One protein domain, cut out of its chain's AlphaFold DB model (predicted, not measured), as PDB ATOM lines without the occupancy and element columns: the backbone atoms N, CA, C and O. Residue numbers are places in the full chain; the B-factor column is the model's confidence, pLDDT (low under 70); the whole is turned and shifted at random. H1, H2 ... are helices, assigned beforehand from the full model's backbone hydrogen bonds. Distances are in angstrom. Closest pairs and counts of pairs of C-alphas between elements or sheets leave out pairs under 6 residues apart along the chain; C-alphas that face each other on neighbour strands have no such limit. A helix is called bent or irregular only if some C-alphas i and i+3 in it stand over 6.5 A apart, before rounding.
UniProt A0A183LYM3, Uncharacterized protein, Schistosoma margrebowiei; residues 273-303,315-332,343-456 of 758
ATOM      1  N   GLY A 273     219.015 184.297 179.931       39.19
ATOM      2  CA  GLY A 273     218.451 183.615 181.105       39.19
ATOM      3  C   GLY A 273     216.985 183.945 181.424       39.19
ATOM      4  O   GLY A 273     216.410 183.292 182.287       39.19
ATOM      5  N   ALA A 274     216.348 184.897 180.728       47.69
ATOM      6  CA  ALA A 274     214.911 185.136 180.875       47.69
ATOM      7  C   ALA A 274     214.094 184.123 180.057       47.69
ATOM      8  O   ALA A 274     214.321 183.950 178.856       47.69
ATOM      9  N   VAL A 275     213.124 183.474 180.705       52.06
ATOM     10  CA  VAL A 275     212.176 182.561 180.049       52.06
ATOM     11  C   VAL A 275     211.307 183.361 179.077       52.06
ATOM     12  O   VAL A 275     210.684 184.354 179.458       52.06
ATOM     13  N   GLN A 276     211.273 182.952 177.804       56.28
ATOM     14  CA  GLN A 276     210.421 183.597 176.806       56.28
ATOM     15  C   GLN A 276     208.958 183.259 177.082       56.28
ATOM     16  O   GLN A 276     208.520 182.127 176.878       56.28
ATOM     17  N   LEU A 277     208.195 184.260 177.517       62.00
ATOM     18  CA  LEU A 277     206.746 184.149 177.594       62.00
ATOM     19  C   LEU A 277     206.147 184.121 176.177       62.00
ATOM     20  O   LEU A 277     206.588 184.890 175.310       62.00
ATOM     21  N   PRO A 278     205.140 183.267 175.917       65.62
ATOM     22  CA  PRO A 278     204.409 183.298 174.660       65.62
ATOM     23  C   PRO A 278     203.745 184.664 174.484       65.62
ATOM     24  O   PRO A 278     203.273 185.283 175.438       65.62
ATOM     25  N   LYS A 279     203.710 185.153 173.243       74.25
ATOM     26  CA  LYS A 279     203.140 186.467 172.943       74.25
ATOM     27  C   LYS A 279     201.637 186.459 173.228       74.25
ATOM     28  O   LYS A 279     200.896 185.728 172.576       74.25
ATOM     29  N   ALA A 280     201.201 187.322 174.143       84.31
ATOM     30  CA  ALA A 280     199.787 187.484 174.456       84.31
ATOM     31  C   ALA A 280     198.970 187.930 173.218       84.31
ATOM     32  O   ALA A 280     199.456 188.760 172.420       84.31
ATOM     33  N   PRO A 281     197.724 187.437 173.053       86.88
ATOM     34  CA  PRO A 281     196.836 187.847 171.970       86.88
ATOM     35  C   PRO A 281     196.682 189.370 171.866       86.88
ATOM     36  O   PRO A 281     196.723 190.096 172.860       86.88
ATOM     37  N   VAL A 282     196.494 189.887 170.645       86.44
ATOM     38  CA  VAL A 282     196.368 191.342 170.408       86.44
ATOM     39  C   VAL A 282     195.198 191.935 171.196       86.44
ATOM     40  O   VAL A 282     195.349 193.002 171.788       86.44
ATOM     41  N   TRP A 283     194.058 191.235 171.227       88.56
ATOM     42  CA  TRP A 283     192.870 191.664 171.967       88.56
ATOM     43  C   TRP A 283     193.166 191.798 173.467       88.56
ATOM     44  O   TRP A 283     192.793 192.802 174.070       88.56
ATOM     45  N   LEU A 284     193.917 190.853 174.042       90.12
ATOM     46  CA  LEU A 284     194.268 190.851 175.461       90.12
ATOM     47  C   LEU A 284     195.182 192.028 175.787       90.12
ATOM     48  O   LEU A 284     194.891 192.807 176.690       90.12
ATOM     49  N   ARG A 285     196.230 192.234 174.978       87.88
ATOM     50  CA  ARG A 285     197.163 193.356 175.156       87.88
ATOM     51  C   ARG A 285     196.458 194.713 175.113       87.88
ATOM     52  O   ARG A 285     196.762 195.577 175.934       87.88
ATOM     53  N   LYS A 286     195.500 194.893 174.194       87.38
ATOM     54  CA  LYS A 286     194.691 196.120 174.103       87.38
ATOM     55  C   LYS A 286     193.778 196.297 175.315       87.38
ATOM     56  O   LYS A 286     193.736 197.384 175.887       87.38
ATOM     57  N   SER A 287     193.077 195.245 175.737       89.44
ATOM     58  CA  SER A 287     192.177 195.304 176.894       89.44
ATOM     59  C   SER A 287     192.924 195.574 178.204       89.44
ATOM     60  O   SER A 287     192.497 196.445 178.966       89.44
ATOM     61  N   CYS A 288     194.066 194.918 178.438       90.50
ATOM     62  CA  CYS A 288     194.936 195.195 179.586       90.50
ATOM     63  C   CYS A 288     195.430 196.647 179.571       90.50
ATOM     64  O   CYS A 288     195.292 197.339 180.577       90.50
ATOM     65  N   GLY A 289     195.910 197.147 178.424       88.25
ATOM     66  CA  GLY A 289     196.344 198.541 178.278       88.25
ATOM     67  C   GLY A 289     195.235 199.551 178.597       88.25
ATOM     68  O   GLY A 289     195.448 200.485 179.368       88.25
ATOM     69  N   ARG A 290     194.015 199.331 178.087       88.38
ATOM     70  CA  ARG A 290     192.851 200.188 178.382       88.38
ATOM     71  C   ARG A 290     192.511 200.204 179.873       88.38
ATOM     72  O   ARG A 290     192.237 201.272 180.420       88.38
ATOM     73  N   LEU A 291     192.520 199.047 180.537       90.75
ATOM     74  CA  LEU A 291     192.216 198.948 181.968       90.75
ATOM     75  C   LEU A 291     193.325 199.550 182.839       90.75
ATOM     76  O   LEU A 291     193.005 200.262 183.791       90.75
ATOM     77  N   LEU A 292     194.599 199.372 182.475       90.62
ATOM     78  CA  LEU A 292     195.735 200.046 183.115       90.62
ATOM     79  C   LEU A 292     195.579 201.569 183.052       90.62
ATOM     80  O   LEU A 292     195.632 202.238 184.083       90.62
ATOM     81  N   SER A 293     195.299 202.117 181.866       89.44
ATOM     82  CA  SER A 293     195.066 203.553 181.692       89.44
ATOM     83  C   SER A 293     193.871 204.064 182.500       89.44
ATOM     84  O   SER A 293     193.932 205.180 183.011       89.44
ATOM     85  N   ARG A 294     192.807 203.265 182.672       89.12
ATOM     86  CA  ARG A 294     191.673 203.621 183.546       89.12
ATOM     87  C   ARG A 294     192.059 203.605 185.026       89.12
ATOM     88  O   ARG A 294     191.694 204.529 185.745       89.12
ATOM     89  N   LEU A 295     192.818 202.606 185.481       88.94
ATOM     90  CA  LEU A 295     193.297 202.518 186.868       88.94
ATOM     91  C   LEU A 295     194.285 203.640 187.231       88.94
ATOM     92  O   LEU A 295     194.352 204.036 188.395       88.94
ATOM     93  N   LEU A 296     195.026 204.177 186.254       87.94
ATOM     94  CA  LEU A 296     195.937 205.312 186.453       87.94
ATOM     95  C   LEU A 296     195.223 206.588 186.921       87.94
ATOM     96  O   LEU A 296     195.760 207.325 187.748       87.94
ATOM     97  N   VAL A 297     194.019 206.842 186.409       86.00
ATOM     98  CA  VAL A 297     193.258 208.077 186.679       86.00
ATOM     99  C   VAL A 297     192.050 207.864 187.586       86.00
ATOM    100  O   VAL A 297     191.369 208.823 187.936       86.00
ATOM    101  N   HIS A 298     191.770 206.622 187.986       82.19
ATOM    102  CA  HIS A 298     190.668 206.342 188.898       82.19
ATOM    103  C   HIS A 298     190.966 206.914 190.295       82.19
ATOM    104  O   HIS A 298     192.017 206.586 190.862       82.19
ATOM    105  N   PRO A 299     190.046 207.673 190.917       72.44
ATOM    106  CA  PRO A 299     190.180 208.060 192.320       72.44
ATOM    107  C   PRO A 299     190.218 206.841 193.239       72.44
ATOM    108  O   PRO A 299     189.446 205.903 193.050       72.44
ATOM    109  N   VAL A 300     191.135 206.828 194.211       62.84
ATOM    110  CA  VAL A 300     191.055 205.897 195.344       62.84
ATOM    111  C   VAL A 300     190.180 206.569 196.394       62.84
ATOM    112  O   VAL A 300     190.544 207.628 196.903       62.84
ATOM    113  N   VAL A 301     189.042 205.969 196.731       54.88
ATOM    114  CA  VAL A 301     188.328 206.351 197.951       54.88
ATOM    115  C   VAL A 301     188.985 205.581 199.089       54.88
ATOM    116  O   VAL A 301     188.779 204.379 199.234       54.88
ATOM    117  N   ILE A 302     189.851 206.250 199.848       50.00
ATOM    118  CA  ILE A 302     190.426 205.669 201.061       50.00
ATOM    119  C   ILE A 302     189.361 205.806 202.152       50.00
ATOM    120  O   ILE A 302     189.226 206.864 202.765       50.00
ATOM    121  N   ASN A 303     188.576 204.751 202.372       39.66
ATOM    122  CA  ASN A 303     187.655 204.657 203.505       39.66
ATOM    123  C   ASN A 303     188.458 204.431 204.795       39.66
ATOM    124  O   ASN A 303     188.473 203.331 205.336       39.66
ATOM    125  N   ASN A 315     194.857 210.381 194.050       64.88
ATOM    126  CA  ASN A 315     195.027 209.503 192.902       64.88
ATOM    127  C   ASN A 315     196.401 208.833 193.032       64.88
ATOM    128  O   ASN A 315     197.421 209.446 192.773       64.88
ATOM    129  N   LEU A 316     196.454 207.570 193.453       76.25
ATOM    130  CA  LEU A 316     197.723 206.843 193.636       76.25
ATOM    131  C   LEU A 316     198.093 205.984 192.417       76.25
ATOM    132  O   LEU A 316     198.859 205.027 192.537       76.25
ATOM    133  N   GLY A 317     197.515 206.267 191.249       84.19
ATOM    134  CA  GLY A 317     197.653 205.457 190.040       84.19
ATOM    135  C   GLY A 317     199.088 205.367 189.538       84.19
ATOM    136  O   GLY A 317     199.605 204.261 189.398       84.19
ATOM    137  N   VAL A 318     199.749 206.507 189.335       88.81
ATOM    138  CA  VAL A 318     201.141 206.568 188.863       88.81
ATOM    139  C   VAL A 318     202.061 205.854 189.850       88.81
ATOM    140  O   VAL A 318     202.796 204.953 189.462       88.81
ATOM    141  N   ARG A 319     201.958 206.163 191.149       88.00
ATOM    142  CA  ARG A 319     202.757 205.497 192.193       88.00
ATOM    143  C   ARG A 319     202.534 203.980 192.210       88.00
ATOM    144  O   ARG A 319     203.492 203.221 192.329       88.00
ATOM    145  N   SER A 320     201.288 203.535 192.053       87.94
ATOM    146  CA  SER A 320     200.942 202.110 192.005       87.94
ATOM    147  C   SER A 320     201.521 201.410 190.778       87.94
ATOM    148  O   SER A 320     201.998 200.285 190.907       87.94
ATOM    149  N   LEU A 321     201.538 202.073 189.616       90.06
ATOM    150  CA  LEU A 321     202.151 201.540 188.397       90.06
ATOM    151  C   LEU A 321     203.661 201.361 188.579       90.06
ATOM    152  O   LEU A 321     204.219 200.336 188.188       90.06
ATOM    153  N   LEU A 322     204.323 202.339 189.199       88.06
ATOM    154  CA  LEU A 322     205.759 202.274 189.459       88.06
ATOM    155  C   LEU A 322     206.100 201.143 190.442       88.06
ATOM    156  O   LEU A 322     207.033 200.382 190.190       88.06
ATOM    157  N   LEU A 323     205.306 200.966 191.506       86.19
ATOM    158  CA  LEU A 323     205.441 199.839 192.442       86.19
ATOM    159  C   LEU A 323     205.216 198.484 191.757       86.19
ATOM    160  O   LEU A 323     206.006 197.560 191.950       86.19
ATOM    161  N   ALA A 324     204.175 198.372 190.929       85.44
ATOM    162  CA  ALA A 324     203.896 197.165 190.152       85.44
ATOM    163  C   ALA A 324     205.085 196.801 189.253       85.44
ATOM    164  O   ALA A 324     205.534 195.655 189.235       85.44
ATOM    165  N   SER A 325     205.646 197.800 188.573       84.25
ATOM    166  CA  SER A 325     206.778 197.631 187.663       84.25
ATOM    167  C   SER A 325     208.038 197.169 188.398       84.25
ATOM    168  O   SER A 325     208.705 196.251 187.930       84.25
ATOM    169  N   LEU A 326     208.337 197.743 189.569       79.19
ATOM    170  CA  LEU A 326     209.458 197.299 190.405       79.19
ATOM    171  C   LEU A 326     209.278 195.853 190.890       79.19
ATOM    172  O   LEU A 326     210.235 195.089 190.899       79.19
ATOM    173  N   SER A 327     208.052 195.443 191.225       76.31
ATOM    174  CA  SER A 327     207.781 194.072 191.683       76.31
ATOM    175  C   SER A 327     207.989 192.989 190.612       76.31
ATOM    176  O   SER A 327     208.092 191.812 190.949       76.31
ATOM    177  N   LEU A 328     208.024 193.369 189.328       74.19
ATOM    178  CA  LEU A 328     208.186 192.456 188.188       74.19
ATOM    179  C   LEU A 328     209.634 192.343 187.699       74.19
ATOM    180  O   LEU A 328     209.928 191.495 186.858       74.19
ATOM    181  N   CYS A 329     210.545 193.181 188.196       67.12
ATOM    182  CA  CYS A 329     211.941 193.156 187.782       67.12
ATOM    183  C   CYS A 329     212.766 192.229 188.696       67.12
ATOM    184  O   CYS A 329     212.830 192.466 189.906       67.12
ATOM    185  N   PRO A 330     213.426 191.185 188.154       48.91
ATOM    186  CA  PRO A 330     214.304 190.325 188.944       48.91
ATOM    187  C   PRO A 330     215.490 191.138 189.490       48.91
ATOM    188  O   PRO A 330     216.109 191.899 188.747       48.91
ATOM    189  N   GLY A 331     215.785 190.986 190.788       44.69
ATOM    190  CA  GLY A 331     216.856 191.711 191.497       44.69
ATOM    191  C   GLY A 331     216.397 192.763 192.520       44.69
ATOM    192  O   GLY A 331     217.243 193.414 193.124       44.69
ATOM    193  N   ILE A 332     215.085 192.932 192.739       44.34
ATOM    194  CA  ILE A 332     214.535 193.978 193.631       44.34
ATOM    195  C   ILE A 332     213.988 193.418 194.961       44.34
ATOM    196  O   ILE A 332     213.817 194.171 195.913       44.34
ATOM    197  N   ASP A 343     219.877 196.415 187.885       55.06
ATOM    198  CA  ASP A 343     221.019 196.439 186.963       55.06
ATOM    199  C   ASP A 343     221.086 197.850 186.340       55.06
ATOM    200  O   ASP A 343     220.110 198.271 185.696       55.06
ATOM    201  N   PRO A 344     222.186 198.607 186.530       61.34
ATOM    202  CA  PRO A 344     222.299 199.982 186.047       61.34
ATOM    203  C   PRO A 344     222.102 200.094 184.527       61.34
ATOM    204  O   PRO A 344     221.835 201.175 184.011       61.34
ATOM    205  N   ARG A 345     222.174 198.979 183.786       65.88
ATOM    206  CA  ARG A 345     221.896 198.920 182.342       65.88
ATOM    207  C   ARG A 345     220.406 198.814 182.005       65.88
ATOM    208  O   ARG A 345     219.999 199.203 180.908       65.88
ATOM    209  N   ILE A 346     219.592 198.266 182.906       70.56
ATOM    210  CA  ILE A 346     218.149 198.049 182.707       70.56
ATOM    211  C   ILE A 346     217.354 199.266 183.189       70.56
ATOM    212  O   ILE A 346     216.360 199.637 182.559       70.56
ATOM    213  N   GLN A 347     217.825 199.935 184.245       75.19
ATOM    214  CA  GLN A 347     217.141 201.075 184.857       75.19
ATOM    215  C   GLN A 347     216.780 202.195 183.857       75.19
ATOM    216  O   GLN A 347     215.612 202.586 183.831       75.19
ATOM    217  N   PRO A 348     217.677 202.673 182.966       79.44
ATOM    218  CA  PRO A 348     217.339 203.750 182.029       79.44
ATOM    219  C   PRO A 348     216.280 203.331 181.001       79.44
ATOM    220  O   PRO A 348     215.397 204.113 180.651       79.44
ATOM    221  N   LYS A 349     216.328 202.070 180.546       78.88
ATOM    222  CA  LYS A 349     215.338 201.513 179.610       78.88
ATOM    223  C   LYS A 349     213.963 201.411 180.257       78.88
ATOM    224  O   LYS A 349     212.967 201.745 179.626       78.88
ATOM    225  N   MET A 350     213.916 200.985 181.517       81.06
ATOM    226  CA  MET A 350     212.683 200.915 182.296       81.06
ATOM    227  C   MET A 350     212.102 202.310 182.539       81.06
ATOM    228  O   MET A 350     210.912 202.513 182.316       81.06
ATOM    229  N   ILE A 351     212.944 203.280 182.912       83.62
ATOM    230  CA  ILE A 351     212.539 204.680 183.082       83.62
ATOM    231  C   ILE A 351     211.913 205.216 181.793       83.62
ATOM    232  O   ILE A 351     210.804 205.743 181.820       83.62
ATOM    233  N   SER A 352     212.586 205.020 180.656       85.06
ATOM    234  CA  SER A 352     212.078 205.456 179.355       85.06
ATOM    235  C   SER A 352     210.781 204.745 178.960       85.06
ATOM    236  O   SER A 352     209.868 205.392 178.455       85.06
ATOM    237  N   ALA A 353     210.653 203.440 179.213       84.31
ATOM    238  CA  ALA A 353     209.435 202.695 178.901       84.31
ATOM    239  C   ALA A 353     208.237 203.159 179.747       84.31
ATOM    240  O   ALA A 353     207.144 203.341 179.213       84.31
ATOM    241  N   LEU A 354     208.440 203.387 181.047       88.44
ATOM    242  CA  LEU A 354     207.391 203.859 181.951       88.44
ATOM    243  C   LEU A 354     206.984 205.299 181.642       88.44
ATOM    244  O   LEU A 354     205.791 205.589 181.581       88.44
ATOM    245  N   ALA A 355     207.951 206.173 181.359       86.88
ATOM    246  CA  ALA A 355     207.666 207.522 180.888       86.88
ATOM    247  C   ALA A 355     206.887 207.505 179.566       86.88
ATOM    248  O   ALA A 355     205.907 208.233 179.406       86.88
ATOM    249  N   ASN A 356     207.234 206.605 178.642       87.31
ATOM    250  CA  ASN A 356     206.477 206.434 177.411       87.31
ATOM    251  C   ASN A 356     205.026 206.004 177.689       87.31
ATOM    252  O   ASN A 356     204.111 206.572 177.101       87.31
ATOM    253  N   ILE A 357     204.790 205.068 178.616       86.62
ATOM    254  CA  ILE A 357     203.433 204.643 179.012       86.62
ATOM    255  C   ILE A 357     202.628 205.820 179.576       86.62
ATOM    256  O   ILE A 357     201.495 206.036 179.156       86.62
ATOM    257  N   LEU A 358     203.217 206.606 180.482       87.75
ATOM    258  CA  LEU A 358     202.555 207.746 181.128       87.75
ATOM    259  C   LEU A 358     202.250 208.902 180.165       87.75
ATOM    260  O   LEU A 358     201.361 209.707 180.431       87.75
ATOM    261  N   THR A 359     202.970 208.979 179.046       84.56
ATOM    262  CA  THR A 359     202.832 210.036 178.032       84.56
ATOM    263  C   THR A 359     202.118 209.578 176.762       84.56
ATOM    264  O   THR A 359     201.964 210.361 175.827       84.56
ATOM    265  N   THR A 360     201.697 208.314 176.687       85.19
ATOM    266  CA  THR A 360     200.953 207.786 175.537       85.19
ATOM    267  C   THR A 360     199.465 208.043 175.716       85.19
ATOM    268  O   THR A 360     198.911 207.812 176.788       85.19
ATOM    269  N   ILE A 361     198.808 208.495 174.648       80.81
ATOM    270  CA  ILE A 361     197.366 208.741 174.638       80.81
ATOM    271  C   ILE A 361     196.619 207.392 174.643       80.81
ATOM    272  O   ILE A 361     196.852 206.563 173.760       80.81
ATOM    273  N   PRO A 362     195.729 207.134 175.620       81.38
ATOM    274  CA  PRO A 362     194.941 205.906 175.648       81.38
ATOM    275  C   PRO A 362     193.955 205.774 174.475       81.38
ATOM    276  O   PRO A 362     193.218 206.708 174.167       81.38
ATOM    277  N   GLU A 363     193.831 204.561 173.915       74.44
ATOM    278  CA  GLU A 363     192.918 204.254 172.793       74.44
ATOM    279  C   GLU A 363     191.458 204.692 173.029       74.44
ATOM    280  O   GLU A 363     190.782 205.110 172.096       74.44
ATOM    281  N   PHE A 364     190.946 204.600 174.261       73.50
ATOM    282  CA  PHE A 364     189.538 204.914 174.550       73.50
ATOM    283  C   PHE A 364     189.206 206.410 174.464       73.50
ATOM    284  O   PHE A 364     188.028 206.755 174.438       73.50
ATOM    285  N   LEU A 365     190.216 207.283 174.428       71.69
ATOM    286  CA  LEU A 365     190.025 208.722 174.264       71.69
ATOM    287  C   LEU A 365     189.923 209.138 172.785       71.69
ATOM    288  O   LEU A 365     189.439 210.227 172.507       71.69
ATOM    289  N   HIS A 366     190.297 208.265 171.842       65.94
ATOM    290  CA  HIS A 366     190.232 208.546 170.400       65.94
ATOM    291  C   HIS A 366     188.824 208.422 169.789       65.94
ATOM    292  O   HIS A 366     188.632 208.781 168.633       65.94
ATOM    293  N   ASN A 367     187.834 207.916 170.534       54.56
ATOM    294  CA  ASN A 367     186.533 207.509 169.982       54.56
ATOM    295  C   ASN A 367     185.425 208.579 170.047       54.56
ATOM    296  O   ASN A 367     184.276 208.267 169.739       54.56
ATOM    297  N   SER A 368     185.712 209.813 170.467       54.22
ATOM    298  CA  SER A 368     184.730 210.902 170.392       54.22
ATOM    299  C   SER A 368     184.743 211.510 168.989       54.22
ATOM    300  O   SER A 368     185.775 212.019 168.561       54.22
ATOM    301  N   SER A 369     183.604 211.480 168.296       50.50
ATOM    302  CA  SER A 369     183.427 212.039 166.947       50.50
ATOM    303  C   SER A 369     183.582 213.565 166.866       50.50
ATOM    304  O   SER A 369     183.701 214.088 165.765       50.50
ATOM    305  N   ASP A 370     183.610 214.263 168.009       55.12
ATOM    306  CA  ASP A 370     183.769 215.717 168.097       55.12
ATOM    307  C   ASP A 370     185.165 216.109 168.612       55.12
ATOM    308  O   ASP A 370     185.497 215.865 169.779       55.12
ATOM    309  N   ASP A 371     185.945 216.812 167.785       57.09
ATOM    310  CA  ASP A 371     187.317 217.262 168.087       57.09
ATOM    311  C   ASP A 371     187.434 218.147 169.343       57.09
ATOM    312  O   ASP A 371     188.445 218.127 170.047       57.09
ATOM    313  N   LEU A 372     186.390 218.905 169.688       59.09
ATOM    314  CA  LEU A 372     186.383 219.755 170.889       59.09
ATOM    315  C   LEU A 372     186.166 218.943 172.181       59.09
ATOM    316  O   LEU A 372     186.756 219.233 173.228       59.09
ATOM    317  N   THR A 373     185.346 217.892 172.117       59.75
ATOM    318  CA  THR A 373     185.090 217.007 173.268       59.75
ATOM    319  C   THR A 373     186.247 216.034 173.501       59.75
ATOM    320  O   THR A 373     186.569 215.711 174.649       59.75
ATOM    321  N   SER A 374     186.940 215.642 172.428       59.69
ATOM    322  CA  SER A 374     188.166 214.847 172.499       59.69
ATOM    323  C   SER A 374     189.268 215.632 173.218       59.69
ATOM    324  O   SER A 374     189.838 215.147 174.198       59.69
ATOM    325  N   ARG A 375     189.481 216.901 172.835       62.19
ATOM    326  CA  ARG A 375     190.503 217.791 173.406       62.19
ATOM    327  C   ARG A 375     190.342 218.008 174.910       62.19
ATOM    328  O   ARG A 375     191.303 217.828 175.655       62.19
ATOM    329  N   SER A 376     189.123 218.299 175.361       68.88
ATOM    330  CA  SER A 376     188.814 218.437 176.793       68.88
ATOM    331  C   SER A 376     188.981 217.123 177.574       68.88
ATOM    332  O   SER A 376     189.409 217.133 178.730       68.88
ATOM    333  N   SER A 377     188.716 215.976 176.943       73.31
ATOM    334  CA  SER A 377     188.907 214.655 177.557       73.31
ATOM    335  C   SER A 377     190.389 214.282 177.695       73.31
ATOM    336  O   SER A 377     190.788 213.744 178.732       73.31
ATOM    337  N   TYR A 378     191.221 214.610 176.698       78.69
ATOM    338  CA  TYR A 378     192.678 214.434 176.768       78.69
ATOM    339  C   TYR A 378     193.299 215.303 177.861       78.69
ATOM    340  O   TYR A 378     194.078 214.809 178.677       78.69
ATOM    341  N   GLU A 379     192.924 216.581 177.911       78.44
ATOM    342  CA  GLU A 379     193.427 217.518 178.914       78.44
ATOM    343  C   GLU A 379     193.043 217.082 180.332       78.44
ATOM    344  O   GLU A 379     193.884 217.075 181.230       78.44
ATOM    345  N   LYS A 380     191.808 216.600 180.524       81.75
ATOM    346  CA  LYS A 380     191.356 216.041 181.804       81.75
ATOM    347  C   LYS A 380     192.122 214.778 182.212       81.75
ATOM    348  O   LYS A 380     192.390 214.582 183.394       81.75
ATOM    349  N   TYR A 381     192.468 213.905 181.267       85.25
ATOM    350  CA  TYR A 381     193.271 212.716 181.565       85.25
ATOM    351  C   TYR A 381     194.680 213.104 182.021       85.25
ATOM    352  O   TYR A 381     195.133 212.688 183.091       85.25
ATOM    353  N   PHE A 382     195.363 213.936 181.232       84.69
ATOM    354  CA  PHE A 382     196.729 214.342 181.539       84.69
ATOM    355  C   PHE A 382     196.813 215.259 182.754       84.69
ATOM    356  O   PHE A 382     197.819 215.188 183.452       84.69
ATOM    357  N   SER A 383     195.787 216.048 183.086       84.44
ATOM    358  CA  SER A 383     195.776 216.830 184.331       84.44
ATOM    359  C   SER A 383     195.782 215.926 185.563       84.44
ATOM    360  O   SER A 383     196.586 216.137 186.470       84.44
ATOM    361  N   LEU A 384     194.999 214.841 185.559       84.88
ATOM    362  CA  LEU A 384     194.989 213.858 186.649       84.88
ATOM    363  C   LEU A 384     196.310 213.095 186.775       84.88
ATOM    364  O   LEU A 384     196.719 212.775 187.889       84.88
ATOM    365  N   VAL A 385     196.982 212.784 185.664       86.56
ATOM    366  CA  VAL A 385     198.321 212.169 185.690       86.56
ATOM    367  C   VAL A 385     199.369 213.182 186.161       86.56
ATOM    368  O   VAL A 385     200.230 212.844 186.971       86.56
ATOM    369  N   SER A 386     199.269 214.433 185.711       85.19
ATOM    370  CA  SER A 386     200.239 215.490 186.010       85.19
ATOM    371  C   SER A 386     200.267 215.847 187.490       85.19
ATOM    372  O   SER A 386     201.347 215.954 188.061       85.19
ATOM    373  N   VAL A 387     199.102 215.935 188.143       85.19
ATOM    374  CA  VAL A 387     199.016 216.144 189.600       85.19
ATOM    375  C   VAL A 387     199.791 215.060 190.356       85.19
ATOM    376  O   VAL A 387     200.582 215.374 191.238       85.19
ATOM    377  N   GLN A 388     199.644 213.793 189.959       87.12
ATOM    378  CA  GLN A 388     200.345 212.671 190.600       87.12
ATOM    379  C   GLN A 388     201.859 212.722 190.376       87.12
ATOM    380  O   GLN A 388     202.636 212.390 191.269       87.12
ATOM    381  N   LEU A 389     202.294 213.128 189.180       86.12
ATOM    382  CA  LEU A 389     203.713 213.309 188.875       86.12
ATOM    383  C   LEU A 389     204.322 214.438 189.710       86.12
ATOM    384  O   LEU A 389     205.392 214.254 190.282       86.12
ATOM    385  N   LEU A 390     203.624 215.569 189.836       82.50
ATOM    386  CA  LEU A 390     204.058 216.692 190.668       82.50
ATOM    387  C   LEU A 390     204.130 216.306 192.152       82.50
ATOM    388  O   LEU A 390     205.098 216.659 192.818       82.50
ATOM    389  N   GLU A 391     203.172 215.526 192.663       83.56
ATOM    390  CA  GLU A 391     203.229 214.978 194.027       83.56
ATOM    391  C   GLU A 391     204.485 214.116 194.249       83.56
ATOM    392  O   GLU A 391     205.151 214.254 195.275       83.56
ATOM    393  N   ILE A 392     204.848 213.259 193.286       83.62
ATOM    394  CA  ILE A 392     206.061 212.424 193.357       83.62
ATOM    395  C   ILE A 392     207.327 213.288 193.360       83.62
ATOM    396  O   ILE A 392     208.237 213.030 194.148       83.62
ATOM    397  N   ILE A 393     207.384 214.307 192.500       80.31
ATOM    398  CA  ILE A 393     208.531 215.219 192.415       80.31
ATOM    399  C   ILE A 393     208.681 215.991 193.735       80.31
ATOM    400  O   ILE A 393     209.778 216.043 194.288       80.31
ATOM    401  N   ASN A 394     207.581 216.511 194.288       76.56
ATOM    402  CA  ASN A 394     207.584 217.265 195.544       76.56
ATOM    403  C   ASN A 394     207.896 216.387 196.769       76.56
ATOM    404  O   ASN A 394     208.484 216.863 197.737       76.56
ATOM    405  N   ALA A 395     207.544 215.098 196.750       74.19
ATOM    406  CA  ALA A 395     207.840 214.183 197.853       74.19
ATOM    407  C   ALA A 395     209.351 213.972 198.072       74.19
ATOM    408  O   ALA A 395     209.773 213.788 199.218       74.19
ATOM    409  N   LYS A 396     210.169 214.048 197.008       69.12
ATOM    410  CA  LYS A 396     211.641 214.005 197.110       69.12
ATOM    411  C   LYS A 396     212.191 215.200 197.900       69.12
ATOM    412  O   LYS A 396     213.147 215.046 198.648       69.12
ATOM    413  N   ASN A 397     211.562 216.370 197.796       57.88
ATOM    414  CA  ASN A 397     212.037 217.589 198.464       57.88
ATOM    415  C   ASN A 397     211.908 217.511 199.981       57.88
ATOM    416  O   ASN A 397     212.739 218.039 200.713       57.88
ATOM    417  N   ASN A 398     210.864 216.824 200.440       55.50
ATOM    418  CA  ASN A 398     210.532 216.713 201.855       55.50
ATOM    419  C   ASN A 398     211.234 215.529 202.540       55.50
ATOM    420  O   ASN A 398     211.093 215.356 203.750       55.50
ATOM    421  N   THR A 399     211.953 214.681 201.792       55.59
ATOM    422  CA  THR A 399     212.639 213.517 202.365       55.59
ATOM    423  C   THR A 399     213.990 213.942 202.932       55.59
ATOM    424  O   THR A 399     214.938 214.218 202.201       55.59
ATOM    425  N   THR A 400     214.089 214.001 204.260       49.72
ATOM    426  CA  THR A 400     215.364 214.228 204.945       49.72
ATOM    427  C   THR A 400     216.288 213.010 204.770       49.72
ATOM    428  O   THR A 400     215.810 211.868 204.755       49.72
ATOM    429  N   PRO A 401     217.617 213.208 204.670       50.81
ATOM    430  CA  PRO A 401     218.587 212.147 204.362       50.81
ATOM    431  C   PRO A 401     218.725 211.049 205.438       50.81
ATOM    432  O   PRO A 401     219.534 210.142 205.284       50.81
ATOM    433  N   ASN A 402     217.927 211.093 206.511       44.22
ATOM    434  CA  ASN A 402     217.973 210.150 207.633       44.22
ATOM    435  C   ASN A 402     217.058 208.920 207.467       44.22
ATOM    436  O   ASN A 402     216.884 208.156 208.416       44.22
ATOM    437  N   THR A 403     216.444 208.715 206.301       43.88
ATOM    438  CA  THR A 403     215.575 207.553 206.052       43.88
ATOM    439  C   THR A 403     216.339 206.422 205.359       43.88
ATOM    440  O   THR A 403     217.155 206.663 204.477       43.88
ATOM    441  N   GLN A 404     216.086 205.188 205.812       53.34
ATOM    442  CA  GLN A 404     216.693 203.925 205.366       53.34
ATOM    443  C   GLN A 404     217.014 203.907 203.857       53.34
ATOM    444  O   GLN A 404     216.163 204.246 203.030       53.34
ATOM    445  N   THR A 405     218.230 203.467 203.512       56.28
ATOM    446  CA  THR A 405     218.830 203.492 202.160       56.28
ATOM    447  C   THR A 405     217.921 202.945 201.055       56.28
ATOM    448  O   THR A 405     217.916 203.462 199.937       56.28
ATOM    449  N   ASP A 406     217.101 201.947 201.381       54.31
ATOM    450  CA  ASP A 406     216.263 201.222 200.423       54.31
ATOM    451  C   ASP A 406     215.021 202.035 200.006       54.31
ATOM    452  O   ASP A 406     214.614 202.014 198.842       54.31
ATOM    453  N   SER A 407     214.461 202.835 200.921       65.94
ATOM    454  CA  SER A 407     213.348 203.755 200.622       65.94
ATOM    455  C   SER A 407     213.803 204.900 199.710       65.94
ATOM    456  O   SER A 407     213.090 205.305 198.786       65.94
ATOM    457  N   LEU A 408     215.036 205.373 199.919       68.75
ATOM    458  CA  LEU A 408     215.637 206.447 199.136       68.75
ATOM    459  C   LEU A 408     215.879 206.027 197.677       68.75
ATOM    460  O   LEU A 408     215.598 206.800 196.761       68.75
ATOM    461  N   ALA A 409     216.331 204.790 197.440       71.56
ATOM    462  CA  ALA A 409     216.550 204.266 196.091       71.56
ATOM    463  C   ALA A 409     215.243 204.170 195.279       71.56
ATOM    464  O   ALA A 409     215.201 204.563 194.107       71.56
ATOM    465  N   VAL A 410     214.157 203.706 195.906       76.31
ATOM    466  CA  VAL A 410     212.823 203.641 195.281       76.31
ATOM    467  C   VAL A 410     212.286 205.044 194.990       76.31
ATOM    468  O   VAL A 410     211.787 205.295 193.890       76.31
ATOM    469  N   ALA A 411     212.429 205.977 195.934       76.62
ATOM    470  CA  ALA A 411     212.031 207.370 195.742       76.62
ATOM    471  C   ALA A 411     212.808 208.036 194.592       76.62
ATOM    472  O   ALA A 411     212.210 208.708 193.751       76.62
ATOM    473  N   HIS A 412     214.117 207.788 194.499       78.44
ATOM    474  CA  HIS A 412     214.956 208.293 193.415       78.44
ATOM    475  C   HIS A 412     214.552 207.717 192.050       78.44
ATOM    476  O   HIS A 412     214.472 208.447 191.062       78.44
ATOM    477  N   PHE A 413     214.223 206.422 191.983       82.88
ATOM    478  CA  PHE A 413     213.682 205.818 190.763       82.88
ATOM    479  C   PHE A 413     212.357 206.472 190.343       82.88
ATOM    480  O   PHE A 413     212.203 206.829 189.176       82.88
ATOM    481  N   PHE A 414     211.424 206.693 191.277       85.38
ATOM    482  CA  PHE A 414     210.142 207.348 190.975       85.38
ATOM    483  C   PHE A 414     210.334 208.774 190.471       85.38
ATOM    484  O   PHE A 414     209.707 209.161 189.485       85.38
ATOM    485  N   TYR A 415     211.231 209.526 191.109       84.31
ATOM    486  CA  TYR A 415     211.599 210.869 190.684       84.31
ATOM    487  C   TYR A 415     212.131 210.880 189.245       84.31
ATOM    488  O   TYR A 415     211.636 211.639 188.416       84.31
ATOM    489  N   ASN A 416     213.060 209.983 188.906       82.75
ATOM    490  CA  ASN A 416     213.628 209.921 187.556       82.75
ATOM    491  C   ASN A 416     212.581 209.571 186.489       82.75
ATOM    492  O   ASN A 416     212.602 210.141 185.397       82.75
ATOM    493  N   VAL A 417     211.639 208.670 186.795       86.19
ATOM    494  CA  VAL A 417     210.506 208.393 185.894       86.19
ATOM    495  C   VAL A 417     209.626 209.625 185.732       86.19
ATOM    496  O   VAL A 417     209.214 209.931 184.610       86.19
ATOM    497  N   ALA A 418     209.357 210.353 186.816       86.31
ATOM    498  CA  ALA A 418     208.525 211.543 186.760       86.31
ATOM    499  C   ALA A 418     209.161 212.644 185.902       86.31
ATOM    500  O   ALA A 418     208.514 213.125 184.974       86.31
ATOM    501  N   ILE A 419     210.440 212.961 186.121       82.50
ATOM    502  CA  ILE A 419     211.180 213.947 185.319       82.50
ATOM    503  C   ILE A 419     211.220 213.536 183.844       82.50
ATOM    504  O   ILE A 419     210.866 214.329 182.970       82.50
ATOM    505  N   LYS A 420     211.542 212.273 183.537       84.00
ATOM    506  CA  LYS A 420     211.529 211.794 182.146       84.00
ATOM    507  C   LYS A 420     210.140 211.914 181.504       84.00
ATOM    508  O   LYS A 420     210.042 212.308 180.345       84.00
ATOM    509  N   SER A 421     209.072 211.653 182.261       86.00
ATOM    510  CA  SER A 421     207.687 211.813 181.792       86.00
ATOM    511  C   SER A 421     207.341 213.273 181.484       86.00
ATOM    512  O   SER A 421     206.665 213.533 180.492       86.00
ATOM    513  N   VAL A 422     207.831 214.229 182.285       82.81
ATOM    514  CA  VAL A 422     207.677 215.672 182.013       82.81
ATOM    515  C   VAL A 422     208.300 216.021 180.662       82.81
ATOM    516  O   VAL A 422     207.646 216.644 179.823       82.81
ATOM    517  N   HIS A 423     209.537 215.580 180.427       81.94
ATOM    518  CA  HIS A 423     210.242 215.838 179.173       81.94
ATOM    519  C   HIS A 423     209.541 215.217 177.964       81.94
ATOM    520  O   HIS A 423     209.327 215.911 176.968       81.94
ATOM    521  N   ASP A 424     209.152 213.944 178.063       82.44
ATOM    522  CA  ASP A 424     208.510 213.216 176.967       82.44
ATOM    523  C   ASP A 424     207.121 213.794 176.641       82.44
ATOM    524  O   ASP A 424     206.759 213.892 175.467       82.44
ATOM    525  N   LEU A 425     206.353 214.244 177.646       81.94
ATOM    526  CA  LEU A 425     205.047 214.869 177.416       81.94
ATOM    527  C   LEU A 425     205.190 216.230 176.734       81.94
ATOM    528  O   LEU A 425     204.449 216.525 175.796       81.94
ATOM    529  N   CYS A 426     206.149 217.051 177.176       77.38
ATOM    530  CA  CYS A 426     206.440 218.337 176.542       77.38
ATOM    531  C   CYS A 426     206.846 218.156 175.075       77.38
ATOM    532  O   CYS A 426     206.437 218.961 174.241       77.38
ATOM    533  N   GLN A 427     207.596 217.092 174.760       79.38
ATOM    534  CA  GLN A 427     208.028 216.777 173.399       79.38
ATOM    535  C   GLN A 427     206.903 216.286 172.493       79.38
ATOM    536  O   GLN A 427     206.691 216.833 171.416       79.38
ATOM    537  N   LYS A 428     206.126 215.301 172.940       76.00
ATOM    538  CA  LYS A 428     205.029 214.758 172.129       76.00
ATOM    539  C   LYS A 428     203.914 215.772 171.889       76.00
ATOM    540  O   LYS A 428     203.304 215.784 170.828       76.00
ATOM    541  N   SER A 429     203.630 216.637 172.860       66.69
ATOM    542  CA  SER A 429     202.535 217.608 172.727       66.69
ATOM    543  C   SER A 429     202.865 218.807 171.830       66.69
ATOM    544  O   SER A 429     201.931 219.402 171.301       66.69
ATOM    545  N   SER A 430     204.144 219.134 171.593       63.00
ATOM    546  CA  SER A 430     204.527 220.134 170.578       63.00
ATOM    547  C   SER A 430     204.426 219.620 169.145       63.00
ATOM    548  O   SER A 430     204.288 220.416 168.226       63.00
ATOM    549  N   GLU A 431     204.520 218.303 168.939       59.00
ATOM    550  CA  GLU A 431     204.335 217.698 167.612       59.00
ATOM    551  C   GLU A 431     202.855 217.710 167.191       59.00
ATOM    552  O   GLU A 431     202.550 217.710 166.003       59.00
ATOM    553  N   ILE A 432     201.941 217.737 168.169       57.00
ATOM    554  CA  ILE A 432     200.489 217.652 167.954       57.00
ATOM    555  C   ILE A 432     199.843 219.046 167.907       57.00
ATOM    556  O   ILE A 432     198.996 219.294 167.053       57.00
ATOM    557  N   ASN A 433     200.237 219.957 168.802       52.91
ATOM    558  CA  ASN A 433     199.684 221.310 168.899       52.91
ATOM    559  C   ASN A 433     200.806 222.344 168.748       52.91
ATOM    560  O   ASN A 433     201.904 222.149 169.268       52.91
ATOM    561  N   GLY A 434     200.518 223.477 168.096       54.34
ATOM    562  CA  GLY A 434     201.440 224.618 168.033       54.34
ATOM    563  C   GLY A 434     201.963 225.044 169.416       54.34
ATOM    564  O   GLY A 434     201.367 224.740 170.452       54.34
ATOM    565  N   ASN A 435     203.094 225.758 169.438       53.81
ATOM    566  CA  ASN A 435     203.899 226.023 170.641       53.81
ATOM    567  C   ASN A 435     203.148 226.602 171.861       53.81
ATOM    568  O   ASN A 435     203.598 226.360 172.989       53.81
ATOM    569  N   ASP A 436     202.037 227.316 171.647       54.19
ATOM    570  CA  ASP A 436     201.246 228.004 172.681       54.19
ATOM    571  C   ASP A 436     200.204 227.100 173.372       54.19
ATOM    572  O   ASP A 436     199.776 227.367 174.498       54.19
ATOM    573  N   ASP A 437     199.854 225.967 172.755       61.22
ATOM    574  CA  ASP A 437     198.847 225.012 173.239       61.22
ATOM    575  C   ASP A 437     199.439 223.663 173.677       61.22
ATOM    576  O   ASP A 437     198.764 222.627 173.739       61.22
ATOM    577  N   ASN A 438     200.721 223.681 174.031       73.44
ATOM    578  CA  ASN A 438     201.433 222.524 174.546       73.44
ATOM    579  C   ASN A 438     200.955 222.180 175.974       73.44
ATOM    580  O   ASN A 438     201.313 222.836 176.955       73.44
ATOM    581  N   ILE A 439     200.152 221.120 176.087       73.50
ATOM    582  CA  ILE A 439     199.573 220.621 177.346       73.50
ATOM    583  C   ILE A 439     200.666 220.252 178.364       73.50
ATOM    584  O   ILE A 439     200.512 220.523 179.555       73.50
ATOM    585  N   GLY A 440     201.794 219.690 177.909       73.19
ATOM    586  CA  GLY A 440     202.926 219.363 178.781       73.19
ATOM    587  C   GLY A 440     203.545 220.604 179.429       73.19
ATOM    588  O   GLY A 440     203.830 220.598 180.630       73.19
ATOM    589  N   LYS A 441     203.667 221.705 178.671       74.44
ATOM    590  CA  LYS A 441     204.110 222.998 179.210       74.44
ATOM    591  C   LYS A 441     203.135 223.509 180.271       74.44
ATOM    592  O   LYS A 441     203.572 223.848 181.369       74.44
ATOM    593  N   LYS A 442     201.830 223.516 179.960       76.81
ATOM    594  CA  LYS A 442     200.781 224.056 180.842       76.81
ATOM    595  C   LYS A 442     200.667 223.293 182.166       76.81
ATOM    596  O   LYS A 442     200.641 223.915 183.225       76.81
ATOM    597  N   LEU A 443     200.624 221.961 182.109       75.81
ATOM    598  CA  LEU A 443     200.292 221.118 183.264       75.81
ATOM    599  C   LEU A 443     201.493 220.693 184.116       75.81
ATOM    600  O   LEU A 443     201.318 220.446 185.306       75.81
ATOM    601  N   LEU A 444     202.688 220.569 183.531       75.56
ATOM    602  CA  LEU A 444     203.866 220.033 184.226       75.56
ATOM    603  C   LEU A 444     205.004 221.044 184.306       75.56
ATOM    604  O   LEU A 444     205.512 221.307 185.392       75.56
ATOM    605  N   LEU A 445     205.398 221.639 183.179       74.19
ATOM    606  CA  LEU A 445     206.572 222.511 183.151       74.19
ATOM    607  C   LEU A 445     206.339 223.832 183.897       74.19
ATOM    608  O   LEU A 445     207.205 224.288 184.639       74.19
ATOM    609  N   TRP A 446     205.175 224.455 183.712       75.50
ATOM    610  CA  TRP A 446     204.855 225.736 184.341       75.50
ATOM    611  C   TRP A 446     204.743 225.674 185.864       75.50
ATOM    612  O   TRP A 446     205.266 226.591 186.491       75.50
ATOM    613  N   PRO A 447     204.137 224.644 186.486       73.38
ATOM    614  CA  PRO A 447     204.208 224.484 187.936       73.38
ATOM    615  C   PRO A 447     205.642 224.351 188.464       73.38
ATOM    616  O   PRO A 447     205.968 224.959 189.478       73.38
ATOM    617  N   LEU A 448     206.512 223.619 187.756       69.00
ATOM    618  CA  LEU A 448     207.904 223.391 188.172       69.00
ATOM    619  C   LEU A 448     208.784 224.644 188.010       69.00
ATOM    620  O   LEU A 448     209.596 224.958 188.874       69.00
ATOM    621  N   ILE A 449     208.600 225.392 186.918       71.31
ATOM    622  CA  ILE A 449     209.386 226.591 186.573       71.31
ATOM    623  C   ILE A 449     208.660 227.888 186.994       71.31
ATOM    624  O   ILE A 449     209.118 229.005 186.745       71.31
ATOM    625  N   GLY A 450     207.523 227.774 187.686       68.25
ATOM    626  CA  GLY A 450     206.678 228.905 188.074       68.25
ATOM    627  C   GLY A 450     207.429 229.978 188.865       68.25
ATOM    628  O   GLY A 450     207.131 231.163 188.735       68.25
ATOM    629  N   LEU A 451     208.462 229.584 189.608       65.00
ATOM    630  CA  LEU A 451     209.345 230.492 190.333       65.00
ATOM    631  C   LEU A 451     210.159 231.410 189.401       65.00
ATOM    632  O   LEU A 451     210.194 232.615 189.631       65.00
ATOM    633  N   LEU A 452     210.718 230.897 188.297       67.62
ATOM    634  CA  LEU A 452     211.390 231.738 187.292       67.62
ATOM    635  C   LEU A 452     210.406 232.641 186.543       67.62
ATOM    636  O   LEU A 452     210.743 233.775 186.202       67.62
ATOM    637  N   ARG A 453     209.172 232.171 186.316       69.56
ATOM    638  CA  ARG A 453     208.117 232.994 185.701       69.56
ATOM    639  C   ARG A 453     207.732 234.178 186.582       69.56
ATOM    640  O   ARG A 453     207.541 235.261 186.045       69.56
ATOM    641  N   LYS A 454     207.677 234.003 187.908       66.19
ATOM    642  CA  LYS A 454     207.428 235.102 188.862       66.19
ATOM    643  C   LYS A 454     208.485 236.210 188.775       66.19
ATOM    644  O   LYS A 454     208.163 237.362 189.033       66.19
ATOM    645  N   PHE A 455     209.720 235.878 188.392       63.69
ATOM    646  CA  PHE A 455     210.807 236.851 188.232       63.69
ATOM    647  C   PHE A 455     210.746 237.650 186.921       63.69
ATOM    648  O   PHE A 455     211.386 238.700 186.813       63.69
ATOM    649  N   CYS A 456     210.003 237.167 185.923       64.75
ATOM    650  CA  CYS A 456     209.926 237.774 184.596       64.75
ATOM    651  C   CYS A 456     208.639 238.600 184.426       64.75
ATOM    652  O   CYS A 456     207.567 238.215 184.888       64.75
TER     653      CYS A 456
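Overview. This is residues 273 to 303, 315 to 332 and 343 to 456 of the 758 residues of an uncharacterized protein of Schistosoma margrebowiei (UniProt A0A183LYM3). Two long helices, H4 and H5, make a helical hairpin at the core; the short helices H2 and H3 pack on one side of it, H2 on H4 and H3 on H5. H1 meets this same side by its last turn and runs away from it to a free start, while H6 leaves the opposite side of the hairpin, is kinked near residue 447, and sticks out with residues 450 to 456, of which 450 to 455 belong to H6. The printed part has 163 residues with six named helices, in the order H1 to H6, and no named strand; the class is all helix. The whole is compact, with a radius of gyration of the C-alphas of 17.4 A, and spans 49 by 47 by 39 A.

Arrangement. The first helix, H1 at residues 282 to 297, touches H2, residues 317 to 327, with residues 295 to 297 alone. Their closest C-alphas, of Leu 296 and Gly 317, are 4.0 A apart, and the two run opposite ways at a steep tilt of 55 degrees. H2 is close to but not clearly touching H3, residues 347 to 359; the closest C-alphas, of Leu 322 and Leu 354, are 7.8 A apart. H1 and H3 are near each other. H4, residues 371 to 397, is the hub, touching four other helices. It touches H1 with its residues 381 to 385 alone, closest at the C-alphas of Val 297 and Leu 384, 6.0 A apart. It touches H2 with residues 385 to 392 alone, closest at the C-alphas of Val 318 and Gln 388, 6.4 A apart. H4 and H5, residues 405 to 432, form a helical hairpin, running opposite ways at a shallow tilt of 28 degrees. Their closest C-alphas, of Leu 389 and Ala 418, are 5.5 A apart; H4 touches H5 with residues 389 to 396 alone, and H5 touches H4 with residues 411 to 419 alone. H5 touches H3 with 20 pairs of C-alphas within 8 A, the closest being those of Ala 355 and Ser 421 at 4.4 A, at a steep tilt of 48 degrees. H6, residues 439 to 455, touches H5 about perpendicular, at 75 degrees, with the C-alphas of Cys 426 and Gly 440 closest at 4.3 A. It also touches H4, closest at the C-alphas of Ser 386 and Leu 444, 6.1 A apart. H6 is apart from H1, H2 and H3. The helix packing is mostly crossed, with 1 of 7 touching pairs at a shallow tilt. In H2 and H3 every O i to N i+4 pair is within hydrogen-bond range; in H1 it is 11 of 12, in H4 20 of 23, in H5 21 of 24 and in H6 8 of 13.

Along the chain. H1 begins at C-alpha 282, (196.368, 191.342, 170.408), and is 23.5 A long from first to last C-alpha. H2 has 11 residues and H3 has 13. H4 begins at C-alpha 371, (187.317, 217.262, 168.087), and is 39.2 A long. H5, the longest helix with 28 residues, is 41.3 A long. H6 is 22.5 A long and ends at C-alpha 455, (210.807, 236.851, 188.232). It has a kink of 81 degrees near residue 447 and is irregular, with C-alphas 448 and 451 7.6 A apart.

Size, cuts and confidence. The two C-alphas farthest apart, of Pro 278 and Cys 456, are separated by 55.6 A. Residues 304 to 314 are not printed, with 13.8 A between C-alphas 303 and 315; residues 333 to 342 are not printed either, with 9.6 A between C-alphas 332 and 343. Of the links printed whole, H3 to H4 is long, while H4 to H5 and H5 to H6 are short. The mean pLDDT of the printed part is 73.3, and 59 residues are under 70, among them 366 to 376, 396 to 408 and 450 to 456.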